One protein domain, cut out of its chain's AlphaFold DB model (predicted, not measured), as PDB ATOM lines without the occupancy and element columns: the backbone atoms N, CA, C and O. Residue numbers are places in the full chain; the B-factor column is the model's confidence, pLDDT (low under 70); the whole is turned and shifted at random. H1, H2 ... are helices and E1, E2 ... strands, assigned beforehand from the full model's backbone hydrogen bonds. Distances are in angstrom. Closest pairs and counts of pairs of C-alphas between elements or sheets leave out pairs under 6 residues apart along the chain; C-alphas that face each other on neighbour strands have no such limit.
ATOM      1  N   ASN A  40     -19.044  24.106  -9.039       87.06
ATOM      2  CA  ASN A  40     -19.698  22.795  -9.047       87.06
ATOM      3  C   ASN A  40     -20.959  22.777  -9.942       87.06
ATOM      4  O   ASN A  40     -21.121  21.874 -10.760       87.06
ATOM      5  N   GLU A  41     -21.823  23.799  -9.852       86.50
ATOM      6  CA  GLU A  41     -23.012  23.917 -10.716       86.50
ATOM      7  C   GLU A  41     -22.610  23.978 -12.198       86.50
ATOM      8  O   GLU A  41     -23.195  23.284 -13.031       86.50
ATOM      9  N   GLU A  42     -21.584  24.772 -12.523       89.06
ATOM     10  CA  GLU A  42     -21.075  24.912 -13.890       89.06
ATOM     11  C   GLU A  42     -20.551  23.582 -14.442       89.06
ATOM     12  O   GLU A  42     -20.908  23.174 -15.550       89.06
ATOM     13  N   GLN A  43     -19.730  22.879 -13.659       90.75
ATOM     14  CA  GLN A  43     -19.127  21.611 -14.062       90.75
ATOM     15  C   GLN A  43     -20.184  20.537 -14.319       90.75
ATOM     16  O   GLN A  43     -20.105  19.831 -15.327       90.75
ATOM     17  N   VAL A  44     -21.189  20.429 -13.449       91.56
ATOM     18  CA  VAL A  44     -22.277  19.453 -13.588       91.56
ATOM     19  C   VAL A  44     -23.127  19.754 -14.818       91.56
ATOM     20  O   VAL A  44     -23.388  18.852 -15.618       91.56
ATOM     21  N   LEU A  45     -23.516  21.019 -15.013       91.56
ATOM     22  CA  LEU A  45     -24.279  21.428 -16.193       91.56
ATOM     23  C   LEU A  45     -23.498  21.178 -17.479       91.56
ATOM     24  O   LEU A  45     -24.076  20.701 -18.453       91.56
ATOM     25  N   ASN A  46     -22.195  21.457 -17.488       91.81
ATOM     26  CA  ASN A  46     -21.349  21.218 -18.649       91.81
ATOM     27  C   ASN A  46     -21.214  19.715 -18.953       91.81
ATOM     28  O   ASN A  46     -21.427  19.300 -20.092       91.81
ATOM     29  N   LYS A  47     -20.952  18.877 -17.937       93.00
ATOM     30  CA  LYS A  47     -20.921  17.409 -18.088       93.00
ATOM     31  C   LYS A  47     -22.225  16.890 -18.694       93.00
ATOM     32  O   LYS A  47     -22.189  16.160 -19.684       93.00
ATOM     33  N   PHE A  48     -23.363  17.319 -18.149       92.69
ATOM     34  CA  PHE A  48     -24.669  16.914 -18.657       92.69
ATOM     35  C   PHE A  48     -24.916  17.418 -20.085       92.69
ATOM     36  O   PHE A  48     -25.385  16.666 -20.933       92.69
ATOM     37  N   MET A  49     -24.538  18.664 -20.387       91.25
ATOM     38  CA  MET A  49     -24.666  19.250 -21.723       91.25
ATOM     39  C   MET A  49     -23.841  18.495 -22.773       91.25
ATOM     40  O   MET A  49     -24.296  18.311 -23.902       91.25
ATOM     41  N   ILE A  50     -22.634  18.048 -22.429       91.94
ATOM     42  CA  ILE A  50     -21.804  17.229 -23.321       91.94
ATOM     43  C   ILE A  50     -22.485  15.884 -23.587       91.94
ATOM     44  O   ILE A  50     -22.534  15.436 -24.733       91.94
ATOM     45  N   GLU A  51     -23.033  15.258 -22.547       90.56
ATOM     46  CA  GLU A  51     -23.676  13.950 -22.636       90.56
ATOM     47  C   GLU A  51     -24.922  13.967 -23.532       90.56
ATOM     48  O   GLU A  51     -24.969  13.226 -24.513       90.56
ATOM     49  N   ILE A  52     -25.866  14.883 -23.289       89.62
ATOM     50  CA  ILE A  52     -27.090  15.007 -24.103       89.62
ATOM     51  C   ILE A  52     -26.777  15.315 -25.571       89.62
ATOM     52  O   ILE A  52     -27.445  14.824 -26.479       89.62
ATOM     53  N   ASN A  53     -25.743  16.120 -25.834       87.56
ATOM     54  CA  ASN A  53     -25.346  16.438 -27.201       87.56
ATOM     55  C   ASN A  53     -24.704  15.235 -27.891       87.56
ATOM     56  O   ASN A  53     -24.878  15.062 -29.095       87.56
ATOM     57  N   ARG A  54     -23.985  14.389 -27.147       87.44
ATOM     58  CA  ARG A  54     -23.410  13.153 -27.678       87.44
ATOM     59  C   ARG A  54     -24.490  12.132 -28.021       87.44
ATOM     60  O   ARG A  54     -24.414  11.513 -29.076       87.44
ATOM     61  N   GLU A  55     -25.487  11.978 -27.156       82.62
ATOM     62  CA  GLU A  55     -26.641  11.109 -27.405       82.62
ATOM     63  C   GLU A  55     -27.436  11.580 -28.625       82.62
ATOM     64  O   GLU A  55     -27.756  10.773 -29.497       82.62
ATOM     65  N   LYS A  56     -27.653  12.896 -28.752       74.38
ATOM     66  CA  LYS A  56     -28.359  13.491 -29.889       74.38
ATOM     67  C   LYS A  56     -27.666  13.245 -31.231       74.38
ATOM     68  O   LYS A  56     -28.344  12.955 -32.209       74.38
ATOM     69  N   VAL A  57     -26.334  13.340 -31.292       65.06
ATOM     70  CA  VAL A  57     -25.566  13.046 -32.523       65.06
ATOM     71  C   VAL A  57     -25.787  11.604 -32.996       65.06
ATOM     72  O   VAL A  57     -25.757  11.342 -34.193       65.06
ATOM     73  N   ASN A  58     -26.061  10.678 -32.073       60.53
ATOM     74  CA  ASN A  58     -26.323   9.278 -32.398       60.53
ATOM     75  C   ASN A  58     -27.799   8.996 -32.740       60.53
ATOM     76  O   ASN A  58     -28.110   7.904 -33.213       60.53
ATOM     77  N   SER A  59     -28.713   9.946 -32.506       60.66
ATOM     78  CA  SER A  59     -30.140   9.813 -32.812       60.66
ATOM     79  C   SER A  59     -30.509  10.634 -34.054       60.66
ATOM     80  O   SER A  59     -30.599  11.857 -33.997       60.66
ATOM     81  N   GLU A  60     -30.785   9.974 -35.180       54.75
ATOM     82  CA  GLU A  60     -31.083  10.607 -36.483       54.75
ATOM     83  C   GLU A  60     -32.406  11.411 -36.548       54.75
ATOM     84  O   GLU A  60     -32.768  11.922 -37.606       54.75
ATOM     85  N   LYS A  61     -33.163  11.546 -35.448       55.16
ATOM     86  CA  LYS A  61     -34.461  12.243 -35.431       55.16
ATOM     87  C   LYS A  61     -34.447  13.470 -34.524       55.16
ATOM     88  O   LYS A  61     -34.408  13.359 -33.303       55.16
ATOM     89  N   LEU A  62     -34.569  14.645 -35.145       51.81
ATOM     90  CA  LEU A  62     -34.984  15.883 -34.485       51.81
ATOM     91  C   LEU A  62     -36.477  15.774 -34.136       51.81
ATOM     92  O   LEU A  62     -37.333  16.080 -34.961       51.81
ATOM     93  N   ASN A  63     -36.793  15.313 -32.930       55.41
ATOM     94  CA  ASN A  63     -38.120  15.534 -32.360       55.41
ATOM     95  C   ASN A  63     -38.171  16.941 -31.741       55.41
ATOM     96  O   ASN A  63     -37.168  17.428 -31.220       55.41
ATOM     97  N   GLU A  64     -39.335  17.594 -31.812       58.72
ATOM     98  CA  GLU A  64     -39.574  18.921 -31.217       58.72
ATOM     99  C   GLU A  64     -39.444  18.901 -29.681       58.72
ATOM    100  O   GLU A  64     -39.056  19.901 -29.073       58.72
ATOM    101  N   ASP A  65     -39.675  17.737 -29.066       66.00
ATOM    102  CA  ASP A  65     -39.466  17.500 -27.641       66.00
ATOM    103  C   ASP A  65     -38.029  17.049 -27.357       66.00
ATOM    104  O   ASP A  65     -37.576  16.004 -27.827       66.00
ATOM    105  N   MET A  66     -37.320  17.831 -26.536       70.75
ATOM    106  CA  MET A  66     -35.941  17.542 -26.132       70.75
ATOM    107  C   MET A  66     -35.824  16.241 -25.324       70.75
ATOM    108  O   MET A  66     -34.839  15.520 -25.466       70.75
ATOM    109  N   PHE A  67     -36.818  15.950 -24.483       79.69
ATOM    110  CA  PHE A  67     -36.859  14.769 -23.628       79.69
ATOM    111  C   PHE A  67     -38.236  14.111 -23.713       79.69
ATOM    112  O   PHE A  67     -39.267  14.759 -23.537       79.69
ATOM    113  N   SER A  68     -38.261  12.805 -23.976       77.62
ATOM    114  CA  SER A  68     -39.504  12.050 -24.160       77.62
ATOM    115  C   SER A  68     -40.196  11.681 -22.850       77.62
ATOM    116  O   SER A  68     -41.401  11.419 -22.863       77.62
ATOM    117  N   GLU A  69     -39.463  11.665 -21.736       85.56
ATOM    118  CA  GLU A  69     -39.917  11.171 -20.434       85.56
ATOM    119  C   GLU A  69     -39.366  12.026 -19.289       85.56
ATOM    120  O   GLU A  69     -38.363  12.726 -19.440       85.56
ATOM    121  N   ASN A  70     -40.027  11.947 -18.130       90.12
ATOM    122  CA  ASN A  70     -39.482  12.471 -16.881       90.12
ATOM    123  C   ASN A  70     -38.184  11.735 -16.549       90.12
ATOM    124  O   ASN A  70     -38.112  10.516 -16.698       90.12
ATOM    125  N   PHE A  71     -37.191  12.443 -16.021       91.94
ATOM    126  CA  PHE A  71     -35.991  11.789 -15.518       91.94
ATOM    127  C   PHE A  71     -35.489  12.440 -14.241       91.94
ATOM    128  O   PHE A  71     -35.708  13.621 -13.977       91.94
ATOM    129  N   ASN A  72     -34.780  11.640 -13.460       93.19
ATOM    130  CA  ASN A  72     -34.007  12.080 -12.317       93.19
ATOM    131  C   ASN A  72     -32.627  11.442 -12.454       93.19
ATOM    132  O   ASN A  72     -32.493  10.219 -12.391       93.19
ATOM    133  N   LYS A  73     -31.622  12.267 -12.735       90.88
ATOM    134  CA  LYS A  73     -30.264  11.821 -13.014       90.88
ATOM    135  C   LYS A  73     -29.319  12.374 -11.967       90.88
ATOM    136  O   LYS A  73     -29.228  13.585 -11.780       90.88
ATOM    137  N   LYS A  74     -28.577  11.478 -11.325       91.44
ATOM    138  CA  LYS A  74     -27.505  11.847 -10.406       91.44
ATOM    139  C   LYS A  74     -26.193  11.998 -11.180       91.44
ATOM    140  O   LYS A  74     -25.821  11.097 -11.929       91.44
ATOM    141  N   ILE A  75     -25.517  13.132 -11.011       88.00
ATOM    142  CA  ILE A  75     -24.190  13.414 -11.573       88.00
ATOM    143  C   ILE A  75     -23.301  13.862 -10.420       88.00
ATOM    144  O   ILE A  75     -23.526  14.923  -9.832       88.00
ATOM    145  N   ASP A  76     -22.299  13.045 -10.104       86.44
ATOM    146  CA  ASP A  76     -21.519  13.163  -8.871       86.44
ATOM    147  C   ASP A  76     -22.471  13.147  -7.657       86.44
ATOM    148  O   ASP A  76     -23.278  12.225  -7.539       86.44
ATOM    149  N   ASP A  77     -22.440  14.159  -6.788       87.06
ATOM    150  CA  ASP A  77     -23.399  14.304  -5.685       87.06
ATOM    151  C   ASP A  77     -24.643  15.120  -6.047       87.06
ATOM    152  O   ASP A  77     -25.579  15.187  -5.260       87.06
ATOM    153  N   ASN A  78     -24.699  15.698  -7.244       90.44
ATOM    154  CA  ASN A  78     -25.751  16.616  -7.669       90.44
ATOM    155  C   ASN A  78     -26.864  15.881  -8.426       90.44
ATOM    156  O   ASN A  78     -26.674  14.772  -8.936       90.44
ATOM    157  N   ILE A  79     -28.037  16.506  -8.526       93.00
ATOM    158  CA  ILE A  79     -29.222  15.889  -9.132       93.00
ATOM    159  C   ILE A  79     -29.793  16.803 -10.214       93.00
ATOM    160  O   ILE A  79     -30.049  17.977  -9.961       93.00
ATOM    161  N   ILE A  80     -30.035  16.259 -11.405       93.12
ATOM    162  CA  ILE A  80     -30.773  16.918 -12.483       93.12
ATOM    163  C   ILE A  80     -32.118  16.216 -12.654       93.12
ATOM    164  O   ILE A  80     -32.177  15.024 -12.950       93.12
ATOM    165  N   GLU A  81     -33.199  16.970 -12.495       94.12
ATOM    166  CA  GLU A  81     -34.571  16.482 -12.601       94.12
ATOM    167  C   GLU A  81     -35.280  17.169 -13.761       94.12
ATOM    168  O   GLU A  81     -35.270  18.395 -13.863       94.12
ATOM    169  N   TYR A  82     -35.945  16.388 -14.604       92.56
ATOM    170  CA  TYR A  82     -36.823  16.897 -15.644       92.56
ATOM    171  C   TYR A  82     -38.243  16.395 -15.442       92.56
ATOM    172  O   TYR A  82     -38.485  15.197 -15.281       92.56
ATOM    173  N   ASN A  83     -39.182  17.333 -15.491       90.38
ATOM    174  CA  ASN A  83     -40.608  17.069 -15.515       90.38
ATOM    175  C   ASN A  83     -41.176  17.515 -16.870       90.38
ATOM    176  O   ASN A  83     -41.227  18.713 -17.158       90.38
ATOM    177  N   LYS A  84     -41.613  16.544 -17.669       86.50
ATOM    178  CA  LYS A  84     -42.208  16.694 -18.994       86.50
ATOM    179  C   LYS A  84     -43.536  17.437 -18.953       86.50
ATOM    180  O   LYS A  84     -43.730  18.344 -19.754       86.50
ATOM    181  N   ASP A  85     -44.413  17.106 -18.005       86.25
ATOM    182  CA  ASP A  85     -45.762  17.692 -17.919       86.25
ATOM    183  C   ASP A  85     -45.709  19.220 -17.793       86.25
ATOM    184  O   ASP A  85     -46.537  19.935 -18.353       86.25
ATOM    185  N   ASN A  86     -44.692  19.722 -17.091       85.44
ATOM    186  CA  ASN A  86     -44.468  21.150 -16.880       85.44
ATOM    187  C   ASN A  86     -43.313  21.726 -17.714       85.44
ATOM    188  O   ASN A  86     -42.989  22.902 -17.550       85.44
ATOM    189  N   ASN A  87     -42.664  20.908 -18.546       84.88
ATOM    190  CA  ASN A  87     -41.420  21.210 -19.253       84.88
ATOM    191  C   ASN A  87     -40.365  21.934 -18.385       84.88
ATOM    192  O   ASN A  87     -39.803  22.964 -18.764       84.88
ATOM    193  N   LYS A  88     -40.133  21.422 -17.171       88.50
ATOM    194  CA  LYS A  88     -39.235  22.031 -16.178       88.50
ATOM    195  C   LYS A  88     -38.007  21.169 -15.960       88.50
ATOM    196  O   LYS A  88     -38.135  20.011 -15.574       88.50
ATOM    197  N   LEU A  89     -36.833  21.773 -16.132       92.56
ATOM    198  CA  LEU A  89     -35.540  21.191 -15.786       92.56
ATOM    199  C   LEU A  89     -34.997  21.881 -14.531       92.56
ATOM    200  O   LEU A  89     -34.931  23.111 -14.467       92.56
ATOM    201  N   LEU A  90     -34.626  21.095 -13.527       93.50
ATOM    202  CA  LEU A  90     -34.149  21.562 -12.229       93.50
ATOM    203  C   LEU A  90     -32.792  20.929 -11.932       93.50
ATOM    204  O   LEU A  90     -32.607  19.730 -12.118       93.50
ATOM    205  N   LEU A  91     -31.858  21.739 -11.448       93.44
ATOM    206  CA  LEU A  91     -30.569  21.303 -10.932       93.44
ATOM    207  C   LEU A  91     -30.568  21.495  -9.417       93.44
ATOM    208  O   LEU A  91     -30.745  22.614  -8.942       93.44
ATOM    209  N   THR A  92     -30.335  20.420  -8.678       92.75
ATOM    210  CA  THR A  92     -30.097  20.448  -7.237       92.75
ATOM    211  C   THR A  92     -28.609  20.249  -6.987       92.75
ATOM    212  O   THR A  92     -28.057  19.212  -7.365       92.75
ATOM    213  N   THR A  93     -27.965  21.227  -6.355       90.38
ATOM    214  CA  THR A  93     -26.556  21.154  -5.957       90.38
ATOM    215  C   THR A  93     -26.364  21.375  -4.470       90.38
ATOM    216  O   THR A  93     -27.228  21.918  -3.782       90.38
ATOM    217  N   TYR A  94     -25.206  20.939  -3.986       85.75
ATOM    218  CA  TYR A  94     -24.773  21.111  -2.608       85.75
ATOM    219  C   TYR A  94     -23.611  22.109  -2.609       85.75
ATOM    220  O   TYR A  94     -22.593  21.878  -3.268       85.75
ATOM    221  N   LYS A  95     -23.797  23.253  -1.945       76.75
ATOM    222  CA  LYS A  95     -22.729  24.229  -1.702       76.75
ATOM    223  C   LYS A  95     -21.931  23.823  -0.455       76.75
ATOM    224  O   LYS A  95     -22.405  23.055   0.383       76.75
ATOM    225  N   GLU A  96     -20.712  24.348  -0.359       69.12
ATOM    226  CA  GLU A  96     -19.972  24.401   0.905       69.12
ATOM    227  C   GLU A  96     -20.862  25.161   1.914       69.12
ATOM    228  O   GLU A  96     -21.522  26.117   1.511       69.12
ATOM    229  N   ASP A  97     -20.963  24.684   3.161       68.75
ATOM    230  CA  ASP A  97     -21.883  25.156   4.229       68.75
ATOM    231  C   ASP A  97     -23.267  24.472   4.338       68.75
ATOM    232  O   ASP A  97     -24.197  25.051   4.896       68.75
ATOM    233  N   ASP A  98     -23.431  23.235   3.849       77.31
ATOM    234  CA  ASP A  98     -24.687  22.457   3.981       77.31
ATOM    235  C   ASP A  98     -25.926  23.133   3.348       77.31
ATOM    236  O   ASP A  98     -27.074  22.783   3.631       77.31
ATOM    237  N   VAL A  99     -25.706  24.073   2.427       81.94
ATOM    238  CA  VAL A  99     -26.778  24.714   1.662       81.94
ATOM    239  C   VAL A  99     -27.091  23.884   0.418       81.94
ATOM    240  O   VAL A  99     -26.232  23.636  -0.433       81.94
ATOM    241  N   ILE A 100     -28.349  23.476   0.288       87.94
ATOM    242  CA  ILE A 100     -28.907  22.827  -0.897       87.94
ATOM    243  C   ILE A 100     -29.505  23.909  -1.788       87.94
ATOM    244  O   ILE A 100     -30.462  24.575  -1.400       87.94
ATOM    245  N   ARG A 101     -28.993  24.044  -3.009       88.25
ATOM    246  CA  ARG A 101     -29.534  24.966  -4.009       88.25
ATOM    247  C   ARG A 101     -30.323  24.204  -5.054       88.25
ATOM    248  O   ARG A 101     -29.774  23.325  -5.714       88.25
ATOM    249  N   LYS A 102     -31.587  24.577  -5.263       91.81
ATOM    250  CA  LYS A 102     -32.418  24.074  -6.364       91.81
ATOM    251  C   LYS A 102     -32.654  25.180  -7.384       91.81
ATOM    252  O   LYS A 102     -33.363  26.141  -7.108       91.81
ATOM    253  N   ARG A 103     -32.072  25.042  -8.575       90.75
ATOM    254  CA  ARG A 103     -32.107  26.042  -9.648       90.75
ATOM    255  C   ARG A 103     -32.889  25.553 -10.857       90.75
ATOM    256  O   ARG A 103     -32.690  24.440 -11.330       90.75
ATOM    257  N   SER A 104     -33.720  26.429 -11.418       92.19
ATOM    258  CA  SER A 104     -34.365  26.199 -12.713       92.19
ATOM    259  C   SER A 104     -33.389  26.412 -13.864       92.19
ATOM    260  O   SER A 104     -32.684  27.425 -13.921       92.19
ATOM    261  N   ILE A 105     -33.384  25.477 -14.807       91.88
ATOM    262  CA  ILE A 105     -32.561  25.497 -16.010       91.88
ATOM    263  C   ILE A 105     -33.485  25.601 -17.221       91.88
ATOM    264  O   ILE A 105     -34.482  24.889 -17.324       91.88
ATOM    265  N   VAL A 106     -33.146  26.486 -18.150       90.25
ATOM    266  CA  VAL A 106     -33.792  26.567 -19.463       90.25
ATOM    267  C   VAL A 106     -32.839  25.978 -20.485       90.25
ATOM    268  O   VAL A 106     -31.635  26.194 -20.408       90.25
ATOM    269  N   TYR A 107     -33.359  25.249 -21.457       88.38
ATOM    270  CA  TYR A 107     -32.565  24.764 -22.574       88.38
ATOM    271  C   TYR A 107     -32.940  25.503 -23.858       88.38
ATOM    272  O   TYR A 107     -34.053  26.000 -24.019       88.38
ATOM    273  N   SER A 108     -31.991  25.590 -24.782       86.44
ATOM    274  CA  SER A 108     -32.213  26.156 -26.111       86.44
ATOM    275  C   SER A 108     -31.447  25.363 -27.159       86.44
ATOM    276  O   SER A 108     -30.342  24.879 -26.904       86.44
ATOM    277  N   PHE A 109     -32.025  25.249 -28.350       84.38
ATOM    278  CA  PHE A 109     -31.339  24.692 -29.507       84.38
ATOM    279  C   PHE A 109     -30.607  25.816 -30.242       84.38
ATOM    280  O   PHE A 109     -31.222  26.792 -30.672       84.38
ATOM    281  N   LYS A 110     -29.287  25.689 -30.394       83.88
ATOM    282  CA  LYS A 110     -28.491  26.542 -31.285       83.88
ATOM    283  C   LYS A 110     -27.886  25.674 -32.376       83.88
ATOM    284  O   LYS A 110     -26.896  24.975 -32.154       83.88
ATOM    285  N   GLY A 111     -28.511  25.714 -33.551       81.62
ATOM    286  CA  GLY A 111     -28.232  24.759 -34.619       81.62
ATOM    287  C   GLY A 111     -28.536  23.340 -34.142       81.62
ATOM    288  O   GLY A 111     -29.608  23.072 -33.605       81.62
ATOM    289  N   GLU A 112     -27.567  22.440 -34.277       80.38
ATOM    290  CA  GLU A 112     -27.722  21.040 -33.868       80.38
ATOM    291  C   GLU A 112     -27.425  20.798 -32.384       80.38
ATOM    292  O   GLU A 112     -27.738  19.727 -31.866       80.38
ATOM    293  N   LYS A 113     -26.893  21.793 -31.665       84.19
ATOM    294  CA  LYS A 113     -26.500  21.645 -30.261       84.19
ATOM    295  C   LYS A 113     -27.587  22.113 -29.308       84.19
ATOM    296  O   LYS A 113     -28.262  23.115 -29.547       84.19
ATOM    297  N   ILE A 114     -27.705  21.407 -28.196       88.44
ATOM    298  CA  ILE A 114     -28.510  21.798 -27.051       88.44
ATOM    299  C   ILE A 114     -27.622  22.537 -26.058       88.44
ATOM    300  O   ILE A 114     -26.554  22.052 -25.687       88.44
ATOM    301  N   ILE A 115     -28.072  23.709 -25.630       89.56
ATOM    302  CA  ILE A 115     -27.394  24.538 -24.640       89.56
ATOM    303  C   ILE A 115     -28.291  24.651 -23.418       89.56
ATOM    304  O   ILE A 115     -29.447  25.055 -23.539       89.56
ATOM    305  N   LEU A 116     -27.737  24.330 -22.253       90.50
ATOM    306  CA  LEU A 116     -28.388  24.512 -20.960       90.50
ATOM    307  C   LEU A 116     -27.990  25.868 -20.381       90.50
ATOM    308  O   LEU A 116     -26.813  26.221 -20.367       90.50
ATOM    309  N   ILE A 117     -28.978  26.627 -19.924       89.00
ATOM    310  CA  ILE A 117     -28.835  27.995 -19.441       89.00
ATOM    311  C   ILE A 117     -29.423  28.057 -18.024       89.00
ATOM    312  O   ILE A 117     -30.641  27.920 -17.859       89.00
ATOM    313  N   PRO A 118     -28.594  28.265 -16.988       88.44
ATOM    314  CA  PRO A 118     -29.087  28.469 -15.635       88.44
ATOM    315  C   PRO A 118     -29.886  29.772 -15.529       88.44
ATOM    316  O   PRO A 118     -29.560  30.783 -16.155       88.44
ATOM    317  N   THR A 119     -30.956  29.754 -14.734       87.38
ATOM    318  CA  THR A 119     -31.800  30.936 -14.510       87.38
ATOM    319  C   THR A 119     -31.534  31.581 -13.149       87.38
ATOM    320  O   THR A 119     -30.839  31.022 -12.297       87.38
ATOM    321  N   TYR A 120     -32.117  32.766 -12.950       82.19
ATOM    322  CA  TYR A 120     -32.156  33.467 -11.661       82.19
ATOM    323  C   TYR A 120     -33.162  32.839 -10.679       82.19
ATOM    324  O   TYR A 120     -33.174  33.177  -9.502       82.19
ATOM    325  N   ASN A 121     -34.016  31.922 -11.152       84.25
ATOM    326  CA  ASN A 121     -34.991  31.241 -10.310       84.25
ATOM    327  C   ASN A 121     -34.314  30.073  -9.598       84.25
ATOM    328  O   ASN A 121     -34.197  28.973 -10.154       84.25
ATOM    329  N   PHE A 122     -33.871  30.331  -8.373       87.31
ATOM    330  CA  PHE A 122     -33.367  29.314  -7.468       87.31
ATOM    331  C   PHE A 122     -33.813  29.560  -6.028       87.31
ATOM    332  O   PHE A 122     -34.000  30.705  -5.588       87.31
ATOM    333  N   ASP A 123     -33.918  28.454  -5.306       86.19
ATOM    334  CA  ASP A 123     -34.202  28.411  -3.882       86.19
ATOM    335  C   ASP A 123     -33.046  27.724  -3.163       86.19
ATOM    336  O   ASP A 123     -32.558  26.683  -3.616       86.19
ATOM    337  N   ASP A 124     -32.636  28.322  -2.050       85.81
ATOM    338  CA  ASP A 124     -31.615  27.784  -1.162       85.81
ATOM    339  C   ASP A 124     -32.298  27.264   0.101       85.81
ATOM    340  O   ASP A 124     -33.153  27.934   0.688       85.81
ATOM    341  N   TYR A 125     -31.918  26.060   0.505       83.94
ATOM    342  CA  TYR A 125     -32.420  25.378   1.686       83.94
ATOM    343  C   TYR A 125     -31.232  24.994   2.557       83.94
ATOM    344  O   TYR A 125     -30.251  24.451   2.055       83.94
ATOM    345  N   ASN A 126     -31.331  25.229   3.860       80.56
ATOM    346  CA  ASN A 126     -30.381  24.638   4.795       80.56
ATOM    347  C   ASN A 126     -30.757  23.169   4.995       80.56
ATOM    348  O   ASN A 126     -31.945  22.848   5.110       80.56
ATOM    349  N   LYS A 127     -29.750  22.300   4.975       63.47
ATOM    350  CA  LYS A 127     -29.907  20.860   5.179       63.47
ATOM    351  C   LYS A 127     -30.292  20.499   6.613       63.47
ATOM    352  O   LYS A 127     -29.921  21.247   7.545       63.47
TER     353      LYS A 127
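What this domain is: This is residues 40 to 127 of the 127 residues of an uncharacterized protein of Clostridium beijerinckii NRRL B-598 (UniProt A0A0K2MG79). A twisted sheet of five strands has one long helix, H1, packed on one face, and the long hairpin of E4 and E5 makes one side of the sheet. The other face bears no named helix, so the picture is two layers. The printed part has 88 residues, with one named helix and five named strands that follow along the chain as H1, E1, E2, E3, E4, E5; the sheet runs E1, E2, E3, E4, E5, all antiparallel, and the class is mixed, helices and strands. It is compact, with a radius of gyration of the C-alphas of 13.5 A, yet elongated, spanning 44 by 25 by 20 A.

Where its parts are: E5, residues 113 to 126, is 35.4 A long, bends by 63 degrees at residue 120 and ends at C-alpha 126 (-30.381, 24.638, 4.795). E4, residues 99 to 110, is 33.0 A long. E3 is residues 88 to 94, E2 residues 78 to 83 and E1 residues 71 to 75. H1, residues 40 to 58, is 27.8 A long and begins at C-alpha 40 (-19.698, 22.795, -9.047).

How they stand to each other: The strands form a meander, each the antiparallel neighbour of the one before, with E1 and E5 as edge strands. In the hairpin E4 and E5, N 108 and O 115 are 2.9 A apart, within hydrogen-bond range. So are N 91 of E3 and O 103 of E4, at 2.8 A, N 81 of E2 and O 90 of E3, at 2.8 A, and N 73 of E1 and O 80 of E2, at 2.8 A. E1 and E5 are apart. H1 is on the sheet; its closest C-alphas to E5 are those of Asn 53 and Lys 113, 6.1 A, and to E1 those of Val 44 and Ile 75, 6.6 A. In H1, 14 of 15 O i to N i+4 pairs are within range.

The domain as a whole: The C-alphas of Glu 60 and Asp 97, the two farthest apart, are 44.2 A apart. The printed part has no cut. The link from H1 to E1, residues 59 to 70, is long; the others are tight. The model's pLDDT is under 70 at residues 57 to 65, 96 to 97 and 127.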